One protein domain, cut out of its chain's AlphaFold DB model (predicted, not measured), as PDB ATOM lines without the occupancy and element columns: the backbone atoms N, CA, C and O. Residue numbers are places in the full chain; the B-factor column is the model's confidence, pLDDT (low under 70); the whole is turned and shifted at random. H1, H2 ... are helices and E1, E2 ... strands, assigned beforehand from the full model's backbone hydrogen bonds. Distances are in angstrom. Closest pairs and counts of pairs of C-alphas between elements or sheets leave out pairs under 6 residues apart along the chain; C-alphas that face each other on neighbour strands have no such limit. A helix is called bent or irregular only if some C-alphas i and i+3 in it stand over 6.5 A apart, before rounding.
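AT A GLANCE: This is residues 130 to 176, 197 to 241, 279 to 284, 325 to 361 and 372 to 391 of the 655 residues of an uncharacterized protein of Schistosoma mansoni (UniProt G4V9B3). A strongly twisted sheet of four strands, E2 E4 E1 E7, has H4 and H6 packed over one face, making two layers, helices on one face of a sheet. A small second sheet, E3 E6 E5, lies beyond one end of it, where E6 runs on into E7; H1 lies towards the other end, and H5 is set off from the body, its residues 236 to 241 sticking out. The printed part has 155 residues, with six named helices and seven named strands in the order H1 E1 H2 H3 H4 E2 H5 E3 E4 H6 E5 E6 E7; both sheets are antiparallel and the class is mixed. It is compact, with a radius of gyration of the C-alphas of 16.6 A and spans of 51 by 41 by 26 A.

IN THESE COORDINATES: Find C-alpha 133 at (44.482, 2.871, 43.084); there H1 begins, residues 133 to 142, 14.2 A long. E1, residues 157 to 164, is 20.0 A long and bends by 59 degrees at residue 161. Next come H2, residues 165 to 168, H3, residues 171 to 174, H4, residues 201 to 208, and E2, residues 214 to 218. H5, residues 228 to 241, is 20.7 A long and irregular: C-alphas 229 and 232 are 7.6 A apart. Then read E3, residues 280 to 282, E4, residues 329 to 336, 22.3 A long, and H6, residues 339 to 349, 15.3 A long. E5, residues 352 to 356, E6, residues 376 to 378, and E7, residues 381 to 384, follow; E7 ends at C-alpha 384, (46.512, 12.664, 40.543).

HOW THE PARTS SIT: In the larger sheet look at N 215 and O 335, 2.8 A, for E2 and E4; N 160 and O 332, 2.9 A, for E4 and E1; N 159 and O 383, 2.8 A, for E1 and E7. H6 is on this sheet at a height of 8.8 A, along E1 at 24 degrees on the local plane; C-alphas 158 and 342 are their closest, 6.7 A. H4 is on the same face; its closest C-alphas to E2 are 201 and 217, 7.0 A. H2 only grazes the sheet and only just touches H4, with 3 pairs of C-alphas within 8 A, the closest 168 and 203, 5.6 A. H1 and H6 are close but not clearly touching, C-alphas 133 and 343 being closest at 7.7 A. H3 and H5 are not on either sheet. In the smaller sheet find N 281 and O 377, 2.9 A, for E3 and E6, and N 378 and O 354, 2.8 A, for E6 and E5. In H4 and H6 every O i to N i+4 pair is within hydrogen-bond range, against 5 of 6 in H1 and 8 of 10 in H5; H2 and H3 are too short for such a pair, and their one O i to N i+3 pair is within range in H2 but not in H3.

THE WHOLE: The two farthest C-alphas, Gln 144 and Glu 372, are 54.5 A apart. Four cuts leave C-alpha gaps: 18.6 A from 176 to 197, 34.5 A from 241 to 279, 26.4 A from 284 to 325 and 11.6 A from 361 to 372. Of the links printed whole, H1 to E1 is long, with 14 residues. Mean pLDDT of the printed part is 87.6; 21 residues are under 70, among them 172 to 176 and 239 to 241.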
ATOM      1  N   CYS A 130      50.682   5.539  34.225       87.08
ATOM      2  CA  CYS A 130      49.531   6.044  34.971       87.08
ATOM      3  C   CYS A 130      49.448   5.293  36.316       87.08
ATOM      4  O   CYS A 130      49.496   4.052  36.311       87.08
ATOM      5  N   PRO A 131      49.274   5.980  37.460       92.70
ATOM      6  CA  PRO A 131      49.203   5.351  38.782       92.70
ATOM      7  C   PRO A 131      48.023   4.379  38.907       92.70
ATOM      8  O   PRO A 131      47.039   4.465  38.169       92.70
ATOM      9  N   ARG A 132      48.131   3.433  39.838       92.29
ATOM     10  CA  ARG A 132      47.054   2.534  40.277       92.29
ATOM     11  C   ARG A 132      46.409   3.077  41.546       92.29
ATOM     12  O   ARG A 132      47.011   3.870  42.262       92.29
ATOM     13  N   ARG A 133      45.247   2.521  41.887       94.17
ATOM     14  CA  ARG A 133      44.482   2.871  43.084       94.17
ATOM     15  C   ARG A 133      45.290   2.891  44.387       94.17
ATOM     16  O   ARG A 133      45.258   3.880  45.109       94.17
ATOM     17  N   HIS A 134      46.093   1.855  44.626       94.61
ATOM     18  CA  HIS A 134      47.006   1.798  45.772       94.61
ATOM     19  C   HIS A 134      48.004   2.966  45.810       94.61
ATOM     20  O   HIS A 134      48.349   3.435  46.887       94.61
ATOM     21  N   ASP A 135      48.459   3.439  44.650       94.61
ATOM     22  CA  ASP A 135      49.534   4.422  44.551       94.61
ATOM     23  C   ASP A 135      49.026   5.839  44.938       94.61
ATOM     24  O   ASP A 135      49.778   6.615  45.529       94.61
ATOM     25  N   TRP A 136      47.740   6.162  44.697       94.05
ATOM     26  CA  TRP A 136      47.106   7.393  45.211       94.05
ATOM     27  C   TRP A 136      46.551   7.240  46.633       94.05
ATOM     28  O   TRP A 136      46.766   8.122  47.461       94.05
ATOM     29  N   GLU A 137      45.909   6.111  46.961       93.69
ATOM     30  CA  GLU A 137      45.434   5.823  48.328       93.69
ATOM     31  C   GLU A 137      46.594   5.720  49.339       93.69
ATOM     32  O   GLU A 137      46.390   5.951  50.529       93.69
ATOM     33  N   ALA A 138      47.817   5.406  48.894       94.49
ATOM     34  CA  ALA A 138      49.020   5.524  49.714       94.49
ATOM     35  C   ALA A 138      49.481   6.975  49.880       94.49
ATOM     36  O   ALA A 138      49.690   7.405  51.010       94.49
ATOM     37  N   PHE A 139      49.586   7.741  48.788       94.73
ATOM     38  CA  PHE A 139      50.050   9.127  48.857       94.73
ATOM     39  C   PHE A 139      49.220   9.980  49.823       94.73
ATOM     40  O   PHE A 139      49.800  10.610  50.698       94.73
ATOM     41  N   PHE A 140      47.888   9.989  49.702       93.63
ATOM     42  CA  PHE A 140      47.056  10.858  50.547       93.63
ATOM     43  C   PHE A 140      47.045  10.425  52.020       93.63
ATOM     44  O   PHE A 140      47.137  11.281  52.892       93.63
ATOM     45  N   ARG A 141      47.039   9.114  52.300       92.68
ATOM     46  CA  ARG A 141      47.110   8.571  53.668       92.68
ATOM     47  C   ARG A 141      48.441   8.880  54.363       92.68
ATOM     48  O   ARG A 141      48.458   9.150  55.560       92.68
ATOM     49  N   ASP A 142      49.554   8.796  53.634       93.64
ATOM     50  CA  ASP A 142      50.899   8.913  54.209       93.64
ATOM     51  C   ASP A 142      51.435  10.368  54.185       93.64
ATOM     52  O   ASP A 142      52.487  10.661  54.763       93.64
ATOM     53  N   ALA A 143      50.731  11.306  53.533       91.85
ATOM     54  CA  ALA A 143      51.162  12.695  53.371       91.85
ATOM     55  C   ALA A 143      50.774  13.594  54.561       91.85
ATOM     56  O   ALA A 143      49.693  14.172  54.610       91.85
ATOM     57  N   GLN A 144      51.739  13.833  55.453       88.76
ATOM     58  CA  GLN A 144      51.617  14.681  56.658       88.76
ATOM     59  C   GLN A 144      51.064  16.104  56.431       88.76
ATOM     60  O   GLN A 144      50.593  16.734  57.374       88.76
ATOM     61  N   ASN A 145      51.149  16.627  55.204       88.60
ATOM     62  CA  ASN A 145      50.775  18.001  54.860       88.60
ATOM     63  C   ASN A 145      49.415  18.111  54.145       88.60
ATOM     64  O   ASN A 145      49.127  19.182  53.610       88.60
ATOM     65  N   MET A 146      48.610  17.045  54.086       88.96
ATOM     66  CA  MET A 146      47.343  16.982  53.341       88.96
ATOM     67  C   MET A 146      46.156  16.730  54.288       88.96
ATOM     68  O   MET A 146      46.245  15.896  55.185       88.96
ATOM     69  N   ASP A 147      45.050  17.446  54.093       90.44
ATOM     70  CA  ASP A 147      43.823  17.343  54.896       90.44
ATOM     71  C   ASP A 147      42.669  16.725  54.083       90.44
ATOM     72  O   ASP A 147      42.058  17.393  53.247       90.44
ATOM     73  N   GLU A 148      42.320  15.459  54.357       88.89
ATOM     74  CA  GLU A 148      41.258  14.734  53.636       88.89
ATOM     75  C   GLU A 148      39.870  15.410  53.694       88.89
ATOM     76  O   GLU A 148      38.997  15.118  52.864       88.89
ATOM     77  N   THR A 149      39.640  16.326  54.643       88.88
ATOM     78  CA  THR A 149      38.371  17.059  54.749       88.88
ATOM     79  C   THR A 149      38.239  18.172  53.705       88.88
ATOM     80  O   THR A 149      37.118  18.550  53.350       88.88
ATOM     81  N   LYS A 150      39.356  18.663  53.150       93.18
ATOM     82  CA  LYS A 150      39.386  19.745  52.158       93.18
ATOM     83  C   LYS A 150      39.401  19.218  50.724       93.18
ATOM     84  O   LYS A 150      40.137  18.295  50.376       93.18
ATOM     85  N   SER A 151      38.649  19.872  49.839       94.62
ATOM     86  CA  SER A 151      38.741  19.611  48.397       94.62
ATOM     87  C   SER A 151      40.120  19.990  47.853       94.62
ATOM     88  O   SER A 151      40.641  21.051  48.199       94.62
ATOM     89  N   GLY A 152      40.708  19.141  47.008       93.58
ATOM     90  CA  GLY A 152      42.048  19.354  46.446       93.58
ATOM     91  C   GLY A 152      43.209  19.005  47.380       93.58
ATOM     92  O   GLY A 152      44.360  19.094  46.967       93.58
ATOM     93  N   GLU A 153      42.935  18.572  48.613       94.82
ATOM     94  CA  GLU A 153      43.932  17.973  49.516       94.82
ATOM     95  C   GLU A 153      43.723  16.455  49.698       94.82
ATOM     96  O   GLU A 153      44.318  15.820  50.561       94.82
ATOM     97  N   ARG A 154      42.883  15.859  48.851       94.39
ATOM     98  CA  ARG A 154      42.391  14.478  48.924       94.39
ATOM     99  C   ARG A 154      42.292  13.892  47.505       94.39
ATOM    100  O   ARG A 154      42.413  14.663  46.548       94.39
ATOM    101  N   PRO A 155      42.025  12.585  47.307       95.84
ATOM    102  CA  PRO A 155      41.870  12.009  45.967       95.84
ATOM    103  C   PRO A 155      40.541  12.434  45.308       95.84
ATOM    104  O   PRO A 155      39.607  11.651  45.173       95.84
ATOM    105  N   ASP A 156      40.438  13.701  44.909       96.84
ATOM    106  CA  ASP A 156      39.333  14.249  44.113       96.84
ATOM    107  C   ASP A 156      39.791  14.977  42.839       96.84
ATOM    108  O   ASP A 156      38.973  15.211  41.949       96.84
ATOM    109  N   THR A 157      41.084  15.297  42.723       97.67
ATOM    110  CA  THR A 157      41.632  16.145  41.658       97.67
ATOM    111  C   THR A 157      42.476  15.341  40.664       97.67
ATOM    112  O   THR A 157      43.559  14.842  40.979       97.67
ATOM    113  N   LEU A 158      41.945  15.232  39.447       97.28
ATOM    114  CA  LEU A 158      42.510  14.552  38.284       97.28
ATOM    115  C   LEU A 158      43.437  15.500  37.509       97.28
ATOM    116  O   LEU A 158      43.038  16.622  37.199       97.28
ATOM    117  N   VAL A 159      44.635  15.041  37.147       97.29
ATOM    118  CA  VAL A 159      45.602  15.788  36.330       97.29
ATOM    119  C   VAL A 159      45.697  15.141  34.953       97.29
ATOM    120  O   VAL A 159      46.079  13.978  34.819       97.29
ATOM    121  N   LEU A 160      45.348  15.901  33.919       96.26
ATOM    122  CA  LEU A 160      45.311  15.456  32.528       96.26
ATOM    123  C   LEU A 160      46.363  16.214  31.727       96.26
ATOM    124  O   LEU A 160      46.384  17.442  31.753       96.26
ATOM    125  N   THR A 161      47.213  15.507  30.982       94.05
ATOM    126  CA  THR A 161      48.242  16.136  30.138       94.05
ATOM    127  C   THR A 161      48.237  15.564  28.722       94.05
ATOM    128  O   THR A 161      47.969  14.379  28.519       94.05
ATOM    129  N   GLY A 162      48.528  16.413  27.732       91.32
ATOM    130  CA  GLY A 162      48.536  16.023  26.317       91.32
ATOM    131  C   GLY A 162      47.167  16.097  25.630       91.32
ATOM    132  O   GLY A 162      47.029  15.598  24.516       91.32
ATOM    133  N   LEU A 163      46.162  16.723  26.259       93.72
ATOM    134  CA  LEU A 163      44.840  16.945  25.659       93.72
ATOM    135  C   LEU A 163      44.983  17.818  24.396       93.72
ATOM    136  O   LEU A 163      45.508  18.925  24.517       93.72
ATOM    137  N   PRO A 164      44.554  17.390  23.192       92.13
ATOM    138  CA  PRO A 164      44.695  18.211  21.988       92.13
ATOM    139  C   PRO A 164      43.785  19.441  22.026       92.13
ATOM    140  O   PRO A 164      42.565  19.300  22.092       92.13
ATOM    141  N   ILE A 165      44.365  20.642  21.930       90.28
ATOM    142  CA  ILE A 165      43.662  21.931  22.107       90.28
ATOM    143  C   ILE A 165      42.377  21.998  21.278       90.28
ATOM    144  O   ILE A 165      41.294  22.238  21.807       90.28
ATOM    145  N   ARG A 166      42.492  21.701  19.979       86.31
ATOM    146  CA  ARG A 166      41.393  21.836  19.014       86.31
ATOM    147  C   ARG A 166      40.200  20.930  19.321       86.31
ATOM    148  O   ARG A 166      39.088  21.293  18.980       86.31
ATOM    149  N   TRP A 167      40.395  19.783  19.977       89.99
ATOM    150  CA  TRP A 167      39.289  18.871  20.308       89.99
ATOM    151  C   TRP A 167      38.407  19.412  21.441       89.99
ATOM    152  O   TRP A 167      37.264  18.989  21.583       89.99
ATOM    153  N   PHE A 168      38.923  20.372  22.211       92.03
ATOM    154  CA  PHE A 168      38.223  21.031  23.309       92.03
ATOM    155  C   PHE A 168      37.938  22.516  23.015       92.03
ATOM    156  O   PHE A 168      37.532  23.235  23.917       92.03
ATOM    157  N   ALA A 169      38.146  22.992  21.782       88.81
ATOM    158  CA  ALA A 169      37.888  24.377  21.380       88.81
ATOM    159  C   ALA A 169      36.434  24.584  20.911       88.81
ATOM    160  O   ALA A 169      35.870  23.733  20.213       88.81
ATOM    161  N   SER A 170      35.837  25.737  21.234       83.24
ATOM    162  CA  SER A 170      34.415  26.038  20.989       83.24
ATOM    163  C   SER A 170      34.005  25.937  19.513       83.24
ATOM    164  O   SER A 170      32.895  25.493  19.201       83.24
ATOM    165  N   GLY A 171      34.903  26.298  18.590       70.68
ATOM    166  CA  GLY A 171      34.665  26.242  17.146       70.68
ATOM    167  C   GLY A 171      34.692  24.831  16.547       70.68
ATOM    168  O   GLY A 171      34.088  24.612  15.493       70.68
ATOM    169  N   SER A 172      35.301  23.847  17.221       68.01
ATOM    170  CA  SER A 172      35.424  22.477  16.694       68.01
ATOM    171  C   SER A 172      34.116  21.680  16.731       68.01
ATOM    172  O   SER A 172      33.983  20.699  16.000       68.01
ATOM    173  N   HIS A 173      33.147  22.103  17.547       66.88
ATOM    174  CA  HIS A 173      31.844  21.435  17.687       66.88
ATOM    175  C   HIS A 173      30.682  22.271  17.131       66.88
ATOM    176  O   HIS A 173      29.674  21.710  16.710       66.88
ATOM    177  N   ASN A 174      30.835  23.600  17.059       54.71
ATOM    178  CA  ASN A 174      29.750  24.524  16.706       54.71
ATOM    179  C   ASN A 174      29.771  25.069  15.264       54.71
ATOM    180  O   ASN A 174      28.822  25.744  14.872       54.71
ATOM    181  N   ARG A 175      30.809  24.816  14.449       50.99
ATOM    182  CA  ARG A 175      30.882  25.345  13.069       50.99
ATOM    183  C   ARG A 175      30.137  24.473  12.040       50.99
ATOM    184  O   ARG A 175      30.695  23.464  11.595       50.99
ATOM    185  N   PRO A 176      28.991  24.908  11.479       40.37
ATOM    186  CA  PRO A 176      28.704  24.597  10.084       40.37
ATOM    187  C   PRO A 176      29.769  25.290   9.217       40.37
ATOM    188  O   PRO A 176      29.950  26.505   9.303       40.37
ATOM    189  N   GLU A 197      43.189  28.486  18.651       68.46
ATOM    190  CA  GLU A 197      44.403  28.098  19.406       68.46
ATOM    191  C   GLU A 197      44.196  27.866  20.921       68.46
ATOM    192  O   GLU A 197      45.167  27.650  21.649       68.46
ATOM    193  N   LYS A 198      42.957  27.894  21.437       85.20
ATOM    194  CA  LYS A 198      42.671  27.776  22.883       85.20
ATOM    195  C   LYS A 198      41.548  26.775  23.189       85.20
ATOM    196  O   LYS A 198      40.557  26.749  22.460       85.20
ATOM    197  N   PRO A 199      41.678  25.954  24.251       91.80
ATOM    198  CA  PRO A 199      40.597  25.091  24.717       91.80
ATOM    199  C   PRO A 199      39.539  25.898  25.485       91.80
ATOM    200  O   PRO A 199      39.834  26.938  26.070       91.80
ATOM    201  N   ASP A 200      38.319  25.379  25.523       91.31
ATOM    202  CA  ASP A 200      37.177  25.922  26.254       91.31
ATOM    203  C   ASP A 200      36.975  25.129  27.563       91.31
ATOM    204  O   ASP A 200      36.714  23.919  27.508       91.31
ATOM    205  N   PRO A 201      37.064  25.764  28.749       93.47
ATOM    206  CA  PRO A 201      36.785  25.108  30.028       93.47
ATOM    207  C   PRO A 201      35.407  24.434  30.088       93.47
ATOM    208  O   PRO A 201      35.253  23.415  30.758       93.47
ATOM    209  N   SER A 202      34.417  24.956  29.358       93.55
ATOM    210  CA  SER A 202      33.051  24.420  29.293       93.55
ATOM    211  C   SER A 202      33.009  23.055  28.604       93.55
ATOM    212  O   SER A 202      32.316  22.149  29.058       93.55
ATOM    213  N   ILE A 203      33.807  22.884  27.546       93.75
ATOM    214  CA  ILE A 203      33.896  21.638  26.772       93.75
ATOM    215  C   ILE A 203      34.745  20.604  27.515       93.75
ATOM    216  O   ILE A 203      34.424  19.417  27.514       93.75
ATOM    217  N   VAL A 204      35.788  21.047  28.226       95.78
ATOM    218  CA  VAL A 204      36.502  20.185  29.183       95.78
ATOM    219  C   VAL A 204      35.548  19.717  30.289       95.78
ATOM    220  O   VAL A 204      35.566  18.540  30.642       95.78
ATOM    221  N   LYS A 205      34.657  20.585  30.788       96.48
ATOM    222  CA  LYS A 205      33.635  20.181  31.761       96.48
ATOM    223  C   LYS A 205      32.690  19.122  31.196       96.48
ATOM    224  O   LYS A 205      32.580  18.057  31.793       96.48
ATOM    225  N   GLU A 206      32.063  19.380  30.049       95.09
ATOM    226  CA  GLU A 206      31.128  18.441  29.407       95.09
ATOM    227  C   GLU A 206      31.771  17.065  29.159       95.09
ATOM    228  O   GLU A 206      31.164  16.035  29.454       95.09
ATOM    229  N   ALA A 207      33.025  17.036  28.692       95.33
ATOM    230  CA  ALA A 207      33.752  15.792  28.454       95.33
ATOM    231  C   ALA A 207      33.956  14.958  29.730       95.33
ATOM    232  O   ALA A 207      33.749  13.746  29.711       95.33
ATOM    233  N   PHE A 208      34.384  15.581  30.832       96.75
ATOM    234  CA  PHE A 208      34.807  14.857  32.038       96.75
ATOM    235  C   PHE A 208      33.701  14.698  33.100       96.75
ATOM    236  O   PHE A 208      33.789  13.796  33.934       96.75
ATOM    237  N   GLU A 209      32.608  15.468  33.033       96.23
ATOM    238  CA  GLU A 209      31.452  15.340  33.943       96.23
ATOM    239  C   GLU A 209      30.704  13.996  33.774       96.23
ATOM    240  O   GLU A 209      30.010  13.544  34.686       96.23
ATOM    241  N   VAL A 210      30.948  13.282  32.664       95.57
ATOM    242  CA  VAL A 210      30.512  11.890  32.417       95.57
ATOM    243  C   VAL A 210      30.948  10.928  33.533       95.57
ATOM    244  O   VAL A 210      30.214   9.996  33.876       95.57
ATOM    245  N   PHE A 211      32.121  11.136  34.141       95.95
ATOM    246  CA  PHE A 211      32.593  10.277  35.233       95.95
ATOM    247  C   PHE A 211      31.930  10.608  36.575       95.95
ATOM    248  O   PHE A 211      31.742   9.715  37.406       95.95
ATOM    249  N   GLY A 212      31.535  11.861  36.784       96.45
ATOM    250  CA  GLY A 212      30.899  12.358  37.996       96.45
ATOM    251  C   GLY A 212      30.874  13.884  38.021       96.45
ATOM    252  O   GLY A 212      31.596  14.538  37.274       96.45
ATOM    253  N   LYS A 213      30.058  14.462  38.909       97.69
ATOM    254  CA  LYS A 213      29.876  15.915  38.985       97.69
ATOM    255  C   LYS A 213      31.187  16.638  39.306       97.69
ATOM    256  O   LYS A 213      31.868  16.299  40.281       97.69
ATOM    257  N   ILE A 214      31.503  17.659  38.515       97.81
ATOM    258  CA  ILE A 214      32.726  18.456  38.660       97.81
ATOM    259  C   ILE A 214      32.484  19.620  39.633       97.81
ATOM    260  O   ILE A 214      31.429  20.256  39.630       97.81
ATOM    261  N   ARG A 215      33.480  19.875  40.485       96.56
ATOM    262  CA  ARG A 215      33.546  20.975  41.455       96.56
ATOM    263  C   ARG A 215      34.255  22.194  40.869       96.56
ATOM    264  O   ARG A 215      33.707  23.284  40.951       96.56
ATOM    265  N   GLU A 216      35.440  21.990  40.294       96.14
ATOM    266  CA  GLU A 216      36.311  23.051  39.779       96.14
ATOM    267  C   GLU A 216      37.163  22.537  38.605       96.14
ATOM    268  O   GLU A 216      37.500  21.348  38.558       96.14
ATOM    269  N   ILE A 217      37.519  23.423  37.667       97.32
ATOM    270  CA  ILE A 217      38.443  23.129  36.560       97.32
ATOM    271  C   ILE A 217      39.464  24.252  36.428       97.32
ATOM    272  O   ILE A 217      39.103  25.422  36.339       97.32
ATOM    273  N   ASP A 218      40.738  23.888  36.300       96.96
ATOM    274  CA  ASP A 218      41.784  24.823  35.894       96.96
ATOM    275  C   ASP A 218      42.523  24.349  34.645       96.96
ATOM    276  O   ASP A 218      42.869  23.174  34.504       96.96
ATOM    277  N   ILE A 219      42.796  25.297  33.750       96.12
ATOM    278  CA  ILE A 219      43.619  25.107  32.558       96.12
ATOM    279  C   ILE A 219      44.739  26.157  32.639       96.12
ATOM    280  O   ILE A 219      44.506  27.306  32.255       96.12
ATOM    281  N   PRO A 220      45.950  25.804  33.118       95.03
ATOM    282  CA  PRO A 220      47.003  26.775  33.437       95.03
ATOM    283  C   PRO A 220      47.380  27.742  32.308       95.03
ATOM    284  O   PRO A 220      47.788  28.867  32.576       95.03
ATOM    285  N   MET A 221      47.217  27.344  31.039       91.88
ATOM    286  CA  MET A 221      47.522  28.207  29.890       91.88
ATOM    287  C   MET A 221      46.517  29.354  29.677       91.88
ATOM    288  O   MET A 221      46.822  30.274  28.922       91.88
ATOM    289  N   LEU A 222      45.332  29.286  30.298       92.40
ATOM    290  CA  LEU A 222      44.271  30.296  30.209       92.40
ATOM    291  C   LEU A 222      44.252  31.252  31.414       92.40
ATOM    292  O   LEU A 222      43.532  32.249  31.389       92.40
ATOM    293  N   ASP A 223      45.016  30.955  32.467       92.71
ATOM    294  CA  ASP A 223      45.082  31.761  33.683       92.71
ATOM    295  C   ASP A 223      46.339  32.647  33.695       92.71
ATOM    296  O   ASP A 223      47.440  32.119  33.875       92.71
ATOM    297  N   PRO A 224      46.212  33.987  33.643       94.12
ATOM    298  CA  PRO A 224      47.359  34.893  33.699       94.12
ATOM    299  C   PRO A 224      48.226  34.760  34.957       94.12
ATOM    300  O   PRO A 224      49.384  35.176  34.948       94.12
ATOM    301  N   SER A 225      47.698  34.191  36.051       94.04
ATOM    302  CA  SER A 225      48.481  33.937  37.266       94.04
ATOM    303  C   SER A 225      49.516  32.811  37.104       94.04
ATOM    304  O   SER A 225      50.478  32.757  37.872       94.04
ATOM    305  N   GLN A 226      49.334  31.958  36.089       93.62
ATOM    306  CA  GLN A 226      50.149  30.779  35.779       93.62
ATOM    307  C   GLN A 226      50.849  30.903  34.418       93.62
ATOM    308  O   GLN A 226      52.006  30.509  34.284       93.62
ATOM    309  N   ASN A 227      50.172  31.499  33.434       91.96
ATOM    310  CA  ASN A 227      50.689  31.825  32.110       91.96
ATOM    311  C   ASN A 227      50.578  33.342  31.848       91.96
ATOM    312  O   ASN A 227      49.577  33.793  31.292       91.96
ATOM    313  N   PRO A 228      51.582  34.158  32.223       89.08
ATOM    314  CA  PRO A 228      51.520  35.613  32.051       89.08
ATOM    315  C   PRO A 228      51.282  36.080  30.607       89.08
ATOM    316  O   PRO A 228      50.751  37.173  30.409       89.08
ATOM    317  N   ASP A 229      51.631  35.262  29.611       87.53
ATOM    318  CA  ASP A 229      51.509  35.609  28.193       87.53
ATOM    319  C   ASP A 229      50.044  35.680  27.718       87.53
ATOM    320  O   ASP A 229      49.753  36.392  26.761       87.53
ATOM    321  N   CYS A 230      49.092  35.026  28.404       89.52
ATOM    322  CA  CYS A 230      47.663  35.113  28.064       89.52
ATOM    323  C   CYS A 230      46.929  36.305  28.714       89.52
ATOM    324  O   CYS A 230      45.707  36.405  28.599       89.52
ATOM    325  N   LEU A 231      47.641  37.209  29.405       89.70
ATOM    326  CA  LEU A 231      47.046  38.307  30.180       89.70
ATOM    327  C   LEU A 231      46.195  39.270  29.340       89.70
ATOM    328  O   LEU A 231      45.077  39.579  29.743       89.70
ATOM    329  N   GLU A 232      46.686  39.728  28.185       87.15
ATOM    330  CA  GLU A 232      45.923  40.652  27.328       87.15
ATOM    331  C   GLU A 232      44.651  39.988  26.783       87.15
ATOM    332  O   GLU A 232      43.572  40.576  26.840       87.15
ATOM    333  N   ASP A 233      44.746  38.732  26.340       85.69
ATOM    334  CA  ASP A 233      43.594  37.968  25.852       85.69
ATOM    335  C   ASP A 233      42.549  37.750  26.950       85.69
ATOM    336  O   ASP A 233      41.356  37.937  26.721       85.69
ATOM    337  N   TYR A 234      43.000  37.403  28.159       88.51
ATOM    338  CA  TYR A 234      42.136  37.222  29.322       88.51
ATOM    339  C   TYR A 234      41.379  38.512  29.669       88.51
ATOM    340  O   TYR A 234      40.195  38.459  30.002       88.51
ATOM    341  N   ILE A 235      42.019  39.682  29.559       87.60
ATOM    342  CA  ILE A 235      41.335  40.970  29.740       87.60
ATOM    343  C   ILE A 235      40.286  41.172  28.634       87.60
ATOM    344  O   ILE A 235      39.121  41.431  28.937       87.60
ATOM    345  N   ASN A 236      40.659  40.964  27.368       84.73
ATOM    346  CA  ASN A 236      39.781  41.180  26.212       84.73
ATOM    347  C   ASN A 236      38.537  40.262  26.228       84.73
ATOM    348  O   ASN A 236      37.432  40.699  25.889       84.73
ATOM    349  N   SER A 237      38.669  39.007  26.674       80.17
ATOM    350  CA  SER A 237      37.527  38.101  26.873       80.17
ATOM    351  C   SER A 237      36.575  38.596  27.969       80.17
ATOM    352  O   SER A 237      35.358  38.553  27.787       80.17
ATOM    353  N   ASN A 238      37.101  39.120  29.082       72.28
ATOM    354  CA  ASN A 238      36.278  39.682  30.159       72.28
ATOM    355  C   ASN A 238      35.576  40.987  29.741       72.28
ATOM    356  O   ASN A 238      34.402  41.174  30.056       72.28
ATOM    357  N   GLU A 239      36.244  41.870  28.991       64.04
ATOM    358  CA  GLU A 239      35.609  43.051  28.382       64.04
ATOM    359  C   GLU A 239      34.451  42.650  27.456       64.04
ATOM    360  O   GLU A 239      33.369  43.239  27.524       64.04
ATOM    361  N   THR A 240      34.641  41.597  26.655       58.02
ATOM    362  CA  THR A 240      33.610  41.088  25.743       58.02
ATOM    363  C   THR A 240      32.373  40.618  26.519       58.02
ATOM    364  O   THR A 240      31.275  41.114  26.260       58.02
ATOM    365  N   LEU A 241      32.546  39.754  27.529       51.70
ATOM    366  CA  LEU A 241      31.449  39.252  28.373       51.70
ATOM    367  C   LEU A 241      30.697  40.379  29.101       51.70
ATOM    368  O   LEU A 241      29.466  40.383  29.132       51.70
ATOM    369  N   THR A 279      52.222  12.808  18.927       57.65
ATOM    370  CA  THR A 279      51.150  12.302  19.784       57.65
ATOM    371  C   THR A 279      49.816  12.043  19.073       57.65
ATOM    372  O   THR A 279      49.023  11.286  19.628       57.65
ATOM    373  N   ILE A 280      49.527  12.657  17.912       65.37
ATOM    374  CA  ILE A 280      48.224  12.539  17.216       65.37
ATOM    375  C   ILE A 280      48.359  11.706  15.934       65.37
ATOM    376  O   ILE A 280      48.887  12.169  14.925       65.37
ATOM    377  N   GLY A 281      47.824  10.483  15.955       66.45
ATOM    378  CA  GLY A 281      47.768   9.584  14.797       66.45
ATOM    379  C   GLY A 281      46.387   9.537  14.133       66.45
ATOM    380  O   GLY A 281      45.369   9.733  14.788       66.45
ATOM    381  N   ILE A 282      46.337   9.217  12.837       71.89
ATOM    382  CA  ILE A 282      45.090   8.920  12.109       71.89
ATOM    383  C   ILE A 282      44.886   7.401  12.107       71.89
ATOM    384  O   ILE A 282      45.771   6.670  11.662       71.89
ATOM    385  N   LEU A 283      43.734   6.908  12.578       63.81
ATOM    386  CA  LEU A 283      43.478   5.459  12.642       63.81
ATOM    387  C   LEU A 283      43.214   4.846  11.254       63.81
ATOM    388  O   LEU A 283      43.718   3.761  10.965       63.81
ATOM    389  N   ASN A 284      42.492   5.558  10.381       62.66
ATOM    390  CA  ASN A 284      42.166   5.133   9.013       62.66
ATOM    391  C   ASN A 284      42.922   5.986   7.967       62.66
ATOM    392  O   ASN A 284      42.371   6.970   7.474       62.66
ATOM    393  N   GLY A 325      53.055  22.285  27.996       45.85
ATOM    394  CA  GLY A 325      52.654  21.337  26.953       45.85
ATOM    395  C   GLY A 325      53.308  21.600  25.589       45.85
ATOM    396  O   GLY A 325      53.814  22.688  25.316       45.85
ATOM    397  N   SER A 326      53.247  20.608  24.694       60.90
ATOM    398  CA  SER A 326      53.481  20.844  23.259       60.90
ATOM    399  C   SER A 326      52.460  21.879  22.759       60.90
ATOM    400  O   SER A 326      51.309  21.783  23.181       60.90
ATOM    401  N   PRO A 327      52.802  22.825  21.858       70.49
ATOM    402  CA  PRO A 327      51.944  23.970  21.502       70.49
ATOM    403  C   PRO A 327      50.573  23.624  20.891       70.49
ATOM    404  O   PRO A 327      49.754  24.510  20.689       70.49
ATOM    405  N   LEU A 328      50.303  22.349  20.597       82.42
ATOM    406  CA  LEU A 328      49.013  21.848  20.102       82.42
ATOM    407  C   LEU A 328      48.229  21.053  21.170       82.42
ATOM    408  O   LEU A 328      47.187  20.462  20.874       82.42
ATOM    409  N   THR A 329      48.723  21.026  22.410       90.05
ATOM    410  CA  THR A 329      48.187  20.258  23.544       90.05
ATOM    411  C   THR A 329      48.217  21.050  24.849       90.05
ATOM    412  O   THR A 329      49.110  21.867  25.057       90.05
ATOM    413  N   PHE A 330      47.297  20.763  25.766       93.38
ATOM    414  CA  PHE A 330      47.211  21.435  27.062       93.38
ATOM    415  C   PHE A 330      47.248  20.472  28.255       93.38
ATOM    416  O   PHE A 330      47.251  19.241  28.110       93.38
ATOM    417  N   ILE A 331      47.311  21.073  29.444       94.68
ATOM    418  CA  ILE A 331      47.119  20.424  30.740       94.68
ATOM    419  C   ILE A 331      45.819  20.947  31.344       94.68
ATOM    420  O   ILE A 331      45.549  22.144  31.259       94.68
ATOM    421  N   ALA A 332      45.044  20.061  31.960       97.22
ATOM    422  CA  ALA A 332      43.864  20.416  32.735       97.22
ATOM    423  C   ALA A 332      43.886  19.724  34.099       97.22
ATOM    424  O   ALA A 332      44.262  18.555  34.210       97.22
ATOM    425  N   TYR A 333      43.435  20.447  35.118       98.23
ATOM    426  CA  TYR A 333      43.114  19.917  36.435       98.23
ATOM    427  C   TYR A 333      41.593  19.868  36.552       98.23
ATOM    428  O   TYR A 333      40.934  20.889  36.363       98.23
ATOM    429  N   VAL A 334      41.038  18.693  36.845       98.19
ATOM    430  CA  VAL A 334      39.590  18.476  36.978       98.19
ATOM    431  C   VAL A 334      39.308  17.921  38.366       98.19
ATOM    432  O   VAL A 334      39.685  16.793  38.681       98.19
ATOM    433  N   GLN A 335      38.652  18.716  39.206       97.91
ATOM    434  CA  GLN A 335      38.294  18.328  40.566       97.91
ATOM    435  C   GLN A 335      36.850  17.846  40.618       97.91
ATOM    436  O   GLN A 335      35.925  18.592  40.303       97.91
ATOM    437  N   TYR A 336      36.639  16.609  41.058       98.31
ATOM    438  CA  TYR A 336      35.307  16.052  41.272       98.31
ATOM    439  C   TYR A 336      34.723  16.492  42.618       98.31
ATOM    440  O   TYR A 336      35.430  16.897  43.544       98.31
ATOM    441  N   MET A 337      33.398  16.409  42.759       96.60
ATOM    442  CA  MET A 337      32.770  16.609  44.067       96.60
ATOM    443  C   MET A 337      33.135  15.493  45.059       96.60
ATOM    444  O   MET A 337      33.371  15.809  46.231       96.60
ATOM    445  N   ASP A 338      33.251  14.250  44.569       94.25
ATOM    446  CA  ASP A 338      33.312  13.003  45.345       94.25
ATOM    447  C   ASP A 338      34.355  12.003  44.801       94.25
ATOM    448  O   ASP A 338      34.598  11.933  43.592       94.25
ATOM    449  N   TYR A 339      34.896  11.144  45.680       95.76
ATOM    450  CA  TYR A 339      35.884  10.102  45.331       95.76
ATOM    451  C   TYR A 339      35.400   9.134  44.239       95.76
ATOM    452  O   TYR A 339      36.193   8.615  43.457       95.76
ATOM    453  N   THR A 340      34.090   8.895  44.153       96.56
ATOM    454  CA  THR A 340      33.485   7.998  43.156       96.56
ATOM    455  C   THR A 340      33.646   8.510  41.725       96.56
ATOM    456  O   THR A 340      33.863   7.699  40.828       96.56
ATOM    457  N   GLY A 341      33.592   9.830  41.508       96.75
ATOM    458  CA  GLY A 341      33.864  10.445  40.206       96.75
ATOM    459  C   GLY A 341      35.344  10.355  39.841       96.75
ATOM    460  O   GLY A 341      35.688   9.882  38.759       96.75
ATOM    461  N   PHE A 342      36.218  10.703  40.791       97.69
ATOM    462  CA  PHE A 342      37.670  10.630  40.626       97.69
ATOM    463  C   PHE A 342      38.164   9.202  40.337       97.69
ATOM    464  O   PHE A 342      38.816   8.988  39.316       97.69
ATOM    465  N   SER A 343      37.815   8.206  41.165       97.01
ATOM    466  CA  SER A 343      38.240   6.813  40.942       97.01
ATOM    467  C   SER A 343      37.702   6.284  39.615       97.01
ATOM    468  O   SER A 343      38.451   5.658  38.877       97.01
ATOM    469  N   ARG A 344      36.443   6.583  39.253       96.84
ATOM    470  CA  ARG A 344      35.880   6.167  37.959       96.84
ATOM    471  C   ARG A 344      36.641   6.781  36.783       96.84
ATOM    472  O   ARG A 344      36.932   6.062  35.833       96.84
ATOM    473  N   ALA A 345      36.988   8.068  36.848       96.77
ATOM    474  CA  ALA A 345      37.786   8.721  35.814       96.77
ATOM    475  C   ALA A 345      39.183   8.088  35.698       96.77
ATOM    476  O   ALA A 345      39.601   7.731  34.598       96.77
ATOM    477  N   MET A 346      39.872   7.876  36.827       95.65
ATOM    478  CA  MET A 346      41.175   7.202  36.864       95.65
ATOM    479  C   MET A 346      41.091   5.788  36.273       95.65
ATOM    480  O   MET A 346      41.852   5.458  35.368       95.65
ATOM    481  N   ASP A 347      40.146   4.964  36.729       93.99
ATOM    482  CA  ASP A 347      40.009   3.566  36.310       93.99
ATOM    483  C   ASP A 347      39.568   3.418  34.838       93.99
ATOM    484  O   ASP A 347      40.000   2.481  34.166       93.99
ATOM    485  N   MET A 348      38.748   4.338  34.305       93.43
ATOM    486  CA  MET A 348      38.280   4.289  32.909       93.43
ATOM    487  C   MET A 348      39.276   4.873  31.900       93.43
ATOM    488  O   MET A 348      39.420   4.306  30.817       93.43
ATOM    489  N   LEU A 349      39.955   5.982  32.223       94.06
ATOM    490  CA  LEU A 349      40.913   6.641  31.319       94.06
ATOM    491  C   LEU A 349      42.277   5.930  31.284       94.06
ATOM    492  O   LEU A 349      43.007   6.016  30.293       94.06
ATOM    493  N   ARG A 350      42.642   5.222  32.357       90.19
ATOM    494  CA  ARG A 350      43.938   4.548  32.493       90.19
ATOM    495  C   ARG A 350      44.144   3.478  31.423       90.19
ATOM    496  O   ARG A 350      43.425   2.487  31.351       90.19
ATOM    497  N   GLY A 351      45.204   3.647  30.634       88.08
ATOM    498  CA  GLY A 351      45.520   2.728  29.540       88.08
ATOM    499  C   GLY A 351      44.662   2.940  28.289       88.08
ATOM    500  O   GLY A 351      44.575   2.025  27.474       88.08
ATOM    501  N   GLN A 352      44.050   4.116  28.117       91.39
ATOM    502  CA  GLN A 352      43.306   4.509  26.917       91.39
ATOM    503  C   GLN A 352      44.030   5.610  26.128       91.39
ATOM    504  O   GLN A 352      44.741   6.441  26.690       91.39
ATOM    505  N   LYS A 353      43.786   5.662  24.817       91.15
ATOM    506  CA  LYS A 353      44.004   6.838  23.967       91.15
ATOM    507  C   LYS A 353      42.675   7.563  23.798       91.15
ATOM    508  O   LYS A 353      41.651   6.913  23.593       91.15
ATOM    509  N   LEU A 354      42.697   8.891  23.842       93.43
ATOM    510  CA  LEU A 354      41.541   9.709  23.489       93.43
ATOM    511  C   LEU A 354      41.393   9.703  21.964       93.43
ATOM    512  O   LEU A 354      42.380   9.877  21.251       93.43
ATOM    513  N   VAL A 355      40.183   9.498  21.454       91.91
ATOM    514  CA  VAL A 355      39.893   9.461  20.017       91.91
ATOM    515  C   VAL A 355      38.819  10.487  19.688       91.91
ATOM    516  O   VAL A 355      37.720  10.429  20.229       91.91
ATOM    517  N   TYR A 356      39.122  11.406  18.774       90.33
ATOM    518  CA  TYR A 356      38.166  12.365  18.227       90.33
ATOM    519  C   TYR A 356      37.769  11.951  16.813       90.33
ATOM    520  O   TYR A 356      38.627  11.697  15.962       90.33
ATOM    521  N   ALA A 357      36.465  11.884  16.560       86.37
ATOM    522  CA  ALA A 357      35.921  11.504  15.263       86.37
ATOM    523  C   ALA A 357      34.852  12.524  14.827       86.37
ATOM    524  O   ALA A 357      33.665  12.287  15.056       86.37
ATOM    525  N   PRO A 358      35.231  13.671  14.237       78.28
ATOM    526  CA  PRO A 358      34.286  14.727  13.883       78.28
ATOM    527  C   PRO A 358      33.214  14.240  12.897       78.28
ATOM    528  O   PRO A 358      33.503  13.548  11.920       78.28
ATOM    529  N   THR A 359      31.961  14.626  13.134       68.24
ATOM    530  CA  THR A 359      30.833  14.372  12.226       68.24
ATOM    531  C   THR A 359      30.671  15.525  11.237       68.24
ATOM    532  O   THR A 359      29.931  16.481  11.463       68.24
ATOM    533  N   TYR A 360      31.364  15.440  10.099       58.53
ATOM    534  CA  TYR A 360      31.218  16.419   9.021       58.53
ATOM    535  C   TYR A 360      29.814  16.347   8.400       58.53
ATOM    536  O   TYR A 360      29.521  15.454   7.607       58.53
ATOM    537  N   ARG A 361      28.940  17.314   8.717       47.73
ATOM    538  CA  ARG A 361      27.655  17.501   8.018       47.73
ATOM    539  C   ARG A 361      27.875  18.042   6.601       47.73
ATOM    540  O   ARG A 361      27.608  19.213   6.328       47.73
ATOM    541  N   GLU A 372      33.591   6.906   5.683       57.72
ATOM    542  CA  GLU A 372      34.109   8.265   5.401       57.72
ATOM    543  C   GLU A 372      34.539   9.037   6.663       57.72
ATOM    544  O   GLU A 372      35.216  10.066   6.580       57.72
ATOM    545  N   LYS A 373      34.173   8.554   7.857       66.21
ATOM    546  CA  LYS A 373      34.489   9.228   9.119       66.21
ATOM    547  C   LYS A 373      35.988   9.103   9.435       66.21
ATOM    548  O   LYS A 373      36.516   8.003   9.589       66.21
ATOM    549  N   LEU A 374      36.683  10.238   9.557       73.37
ATOM    550  CA  LEU A 374      38.084  10.285   9.990       73.37
ATOM    551  C   LEU A 374      38.178  10.211  11.519       73.37
ATOM    552  O   LEU A 374      37.481  10.938  12.224       73.37
ATOM    553  N   TYR A 375      39.080   9.362  12.016       82.25
ATOM    554  CA  TYR A 375      39.332   9.149  13.442       82.25
ATOM    555  C   TYR A 375      40.775   9.529  13.772       82.25
ATOM    556  O   TYR A 375      41.719   8.944  13.229       82.25
ATOM    557  N   TYR A 376      40.934  10.483  14.686       86.15
ATOM    558  CA  TYR A 376      42.217  10.965  15.188       86.15
ATOM    559  C   TYR A 376      42.411  10.453  16.616       86.15
ATOM    560  O   TYR A 376      41.508  10.593  17.435       86.15
ATOM    561  N   ALA A 377      43.563   9.865  16.930       88.65
ATOM    562  CA  ALA A 377      43.861   9.268  18.230       88.65
ATOM    563  C   ALA A 377      45.062   9.955  18.891       88.65
ATOM    564  O   ALA A 377      46.112  10.087  18.264       88.65
ATOM    565  N   ALA A 378      44.909  10.349  20.154       89.86
ATOM    566  CA  ALA A 378      45.911  11.030  20.962       89.86
ATOM    567  C   ALA A 378      46.207  10.250  22.246       89.86
ATOM    568  O   ALA A 378      45.303   9.778  22.939       89.86
ATOM    569  N   GLU A 379      47.487  10.125  22.580       88.91
ATOM    570  CA  GLU A 379      47.922   9.518  23.835       88.91
ATOM    571  C   GLU A 379      47.998  10.581  24.934       88.91
ATOM    572  O   GLU A 379      48.883  11.435  24.927       88.91
ATOM    573  N   ILE A 380      47.038  10.534  25.859       90.96
ATOM    574  CA  ILE A 380      46.956  11.421  27.022       90.96
ATOM    575  C   ILE A 380      47.621  10.744  28.226       90.96
ATOM    576  O   ILE A 380      47.544   9.520  28.360       90.96
ATOM    577  N   LYS A 381      48.251  11.514  29.120       92.66
ATOM    578  CA  LYS A 381      48.659  10.995  30.438       92.66
ATOM    579  C   LYS A 381      47.681  11.451  31.508       92.66
ATOM    580  O   LYS A 381      47.236  12.601  31.486       92.66
ATOM    581  N   ILE A 382      47.405  10.549  32.441       94.76
ATOM    582  CA  ILE A 382      46.513  10.755  33.578       94.76
ATOM    583  C   ILE A 382      47.313  10.537  34.861       94.76
ATOM    584  O   ILE A 382      48.021   9.538  34.989       94.76
ATOM    585  N   ASP A 383      47.192  11.467  35.799       95.78
ATOM    586  CA  ASP A 383      47.792  11.396  37.128       95.78
ATOM    587  C   ASP A 383      46.851  12.033  38.174       95.78
ATOM    588  O   ASP A 383      45.792  12.561  37.831       95.78
ATOM    589  N   PHE A 384      47.218  11.983  39.453       95.82
ATOM    590  CA  PHE A 384      46.512  12.664  40.543       95.82
ATOM    591  C   PHE A 384      47.304  13.868  41.057       95.82
ATOM    592  O   PHE A 384      48.536  13.886  40.999       95.82
ATOM    593  N   ASP A 385      46.605  14.880  41.576       96.03
ATOM    594  CA  ASP A 385      47.270  16.070  42.105       96.03
ATOM    595  C   ASP A 385      48.012  15.780  43.422       96.03
ATOM    596  O   ASP A 385      47.497  15.134  44.332       96.03
ATOM    597  N   ARG A 386      49.242  16.289  43.514       94.68
ATOM    598  CA  ARG A 386      50.131  16.215  44.687       94.68
ATOM    599  C   ARG A 386      50.491  17.596  45.241       94.68
ATOM    600  O   ARG A 386      51.283  17.696  46.172       94.68
ATOM    601  N   THR A 387      49.968  18.653  44.624       94.15
ATOM    602  CA  THR A 387      50.426  20.042  44.771       94.15
ATOM    603  C   THR A 387      49.391  20.962  45.413       94.15
ATOM    604  O   THR A 387      49.704  22.119  45.688       94.15
ATOM    605  N   LYS A 388      48.183  20.449  45.694       94.97
ATOM    606  CA  LYS A 388      47.018  21.215  46.164       94.97
ATOM    607  C   LYS A 388      46.549  22.273  45.157       94.97
ATOM    608  O   LYS A 388      46.042  23.326  45.551       94.97
ATOM    609  N   HIS A 389      46.700  22.011  43.861       96.22
ATOM    610  CA  HIS A 389      46.429  22.937  42.759       96.22
ATOM    611  C   HIS A 389      45.012  23.514  42.824       96.22
ATOM    612  O   HIS A 389      44.831  24.729  42.718       96.22
ATOM    613  N   LEU A 390      44.024  22.652  43.085       97.02
ATOM    614  CA  LEU A 390      42.609  23.009  43.260       97.02
ATOM    615  C   LEU A 390      42.164  23.035  44.737       97.02
ATOM    616  O   LEU A 390      40.989  22.848  45.043       97.02
ATOM    617  N   SER A 391      43.084  23.289  45.672       96.02
ATOM    618  CA  SER A 391      42.704  23.658  47.045       96.02
ATOM    619  C   SER A 391      42.159  25.092  47.111       96.02
ATOM    620  O   SER A 391      42.582  25.939  46.315       96.02
TER     621      SER A 391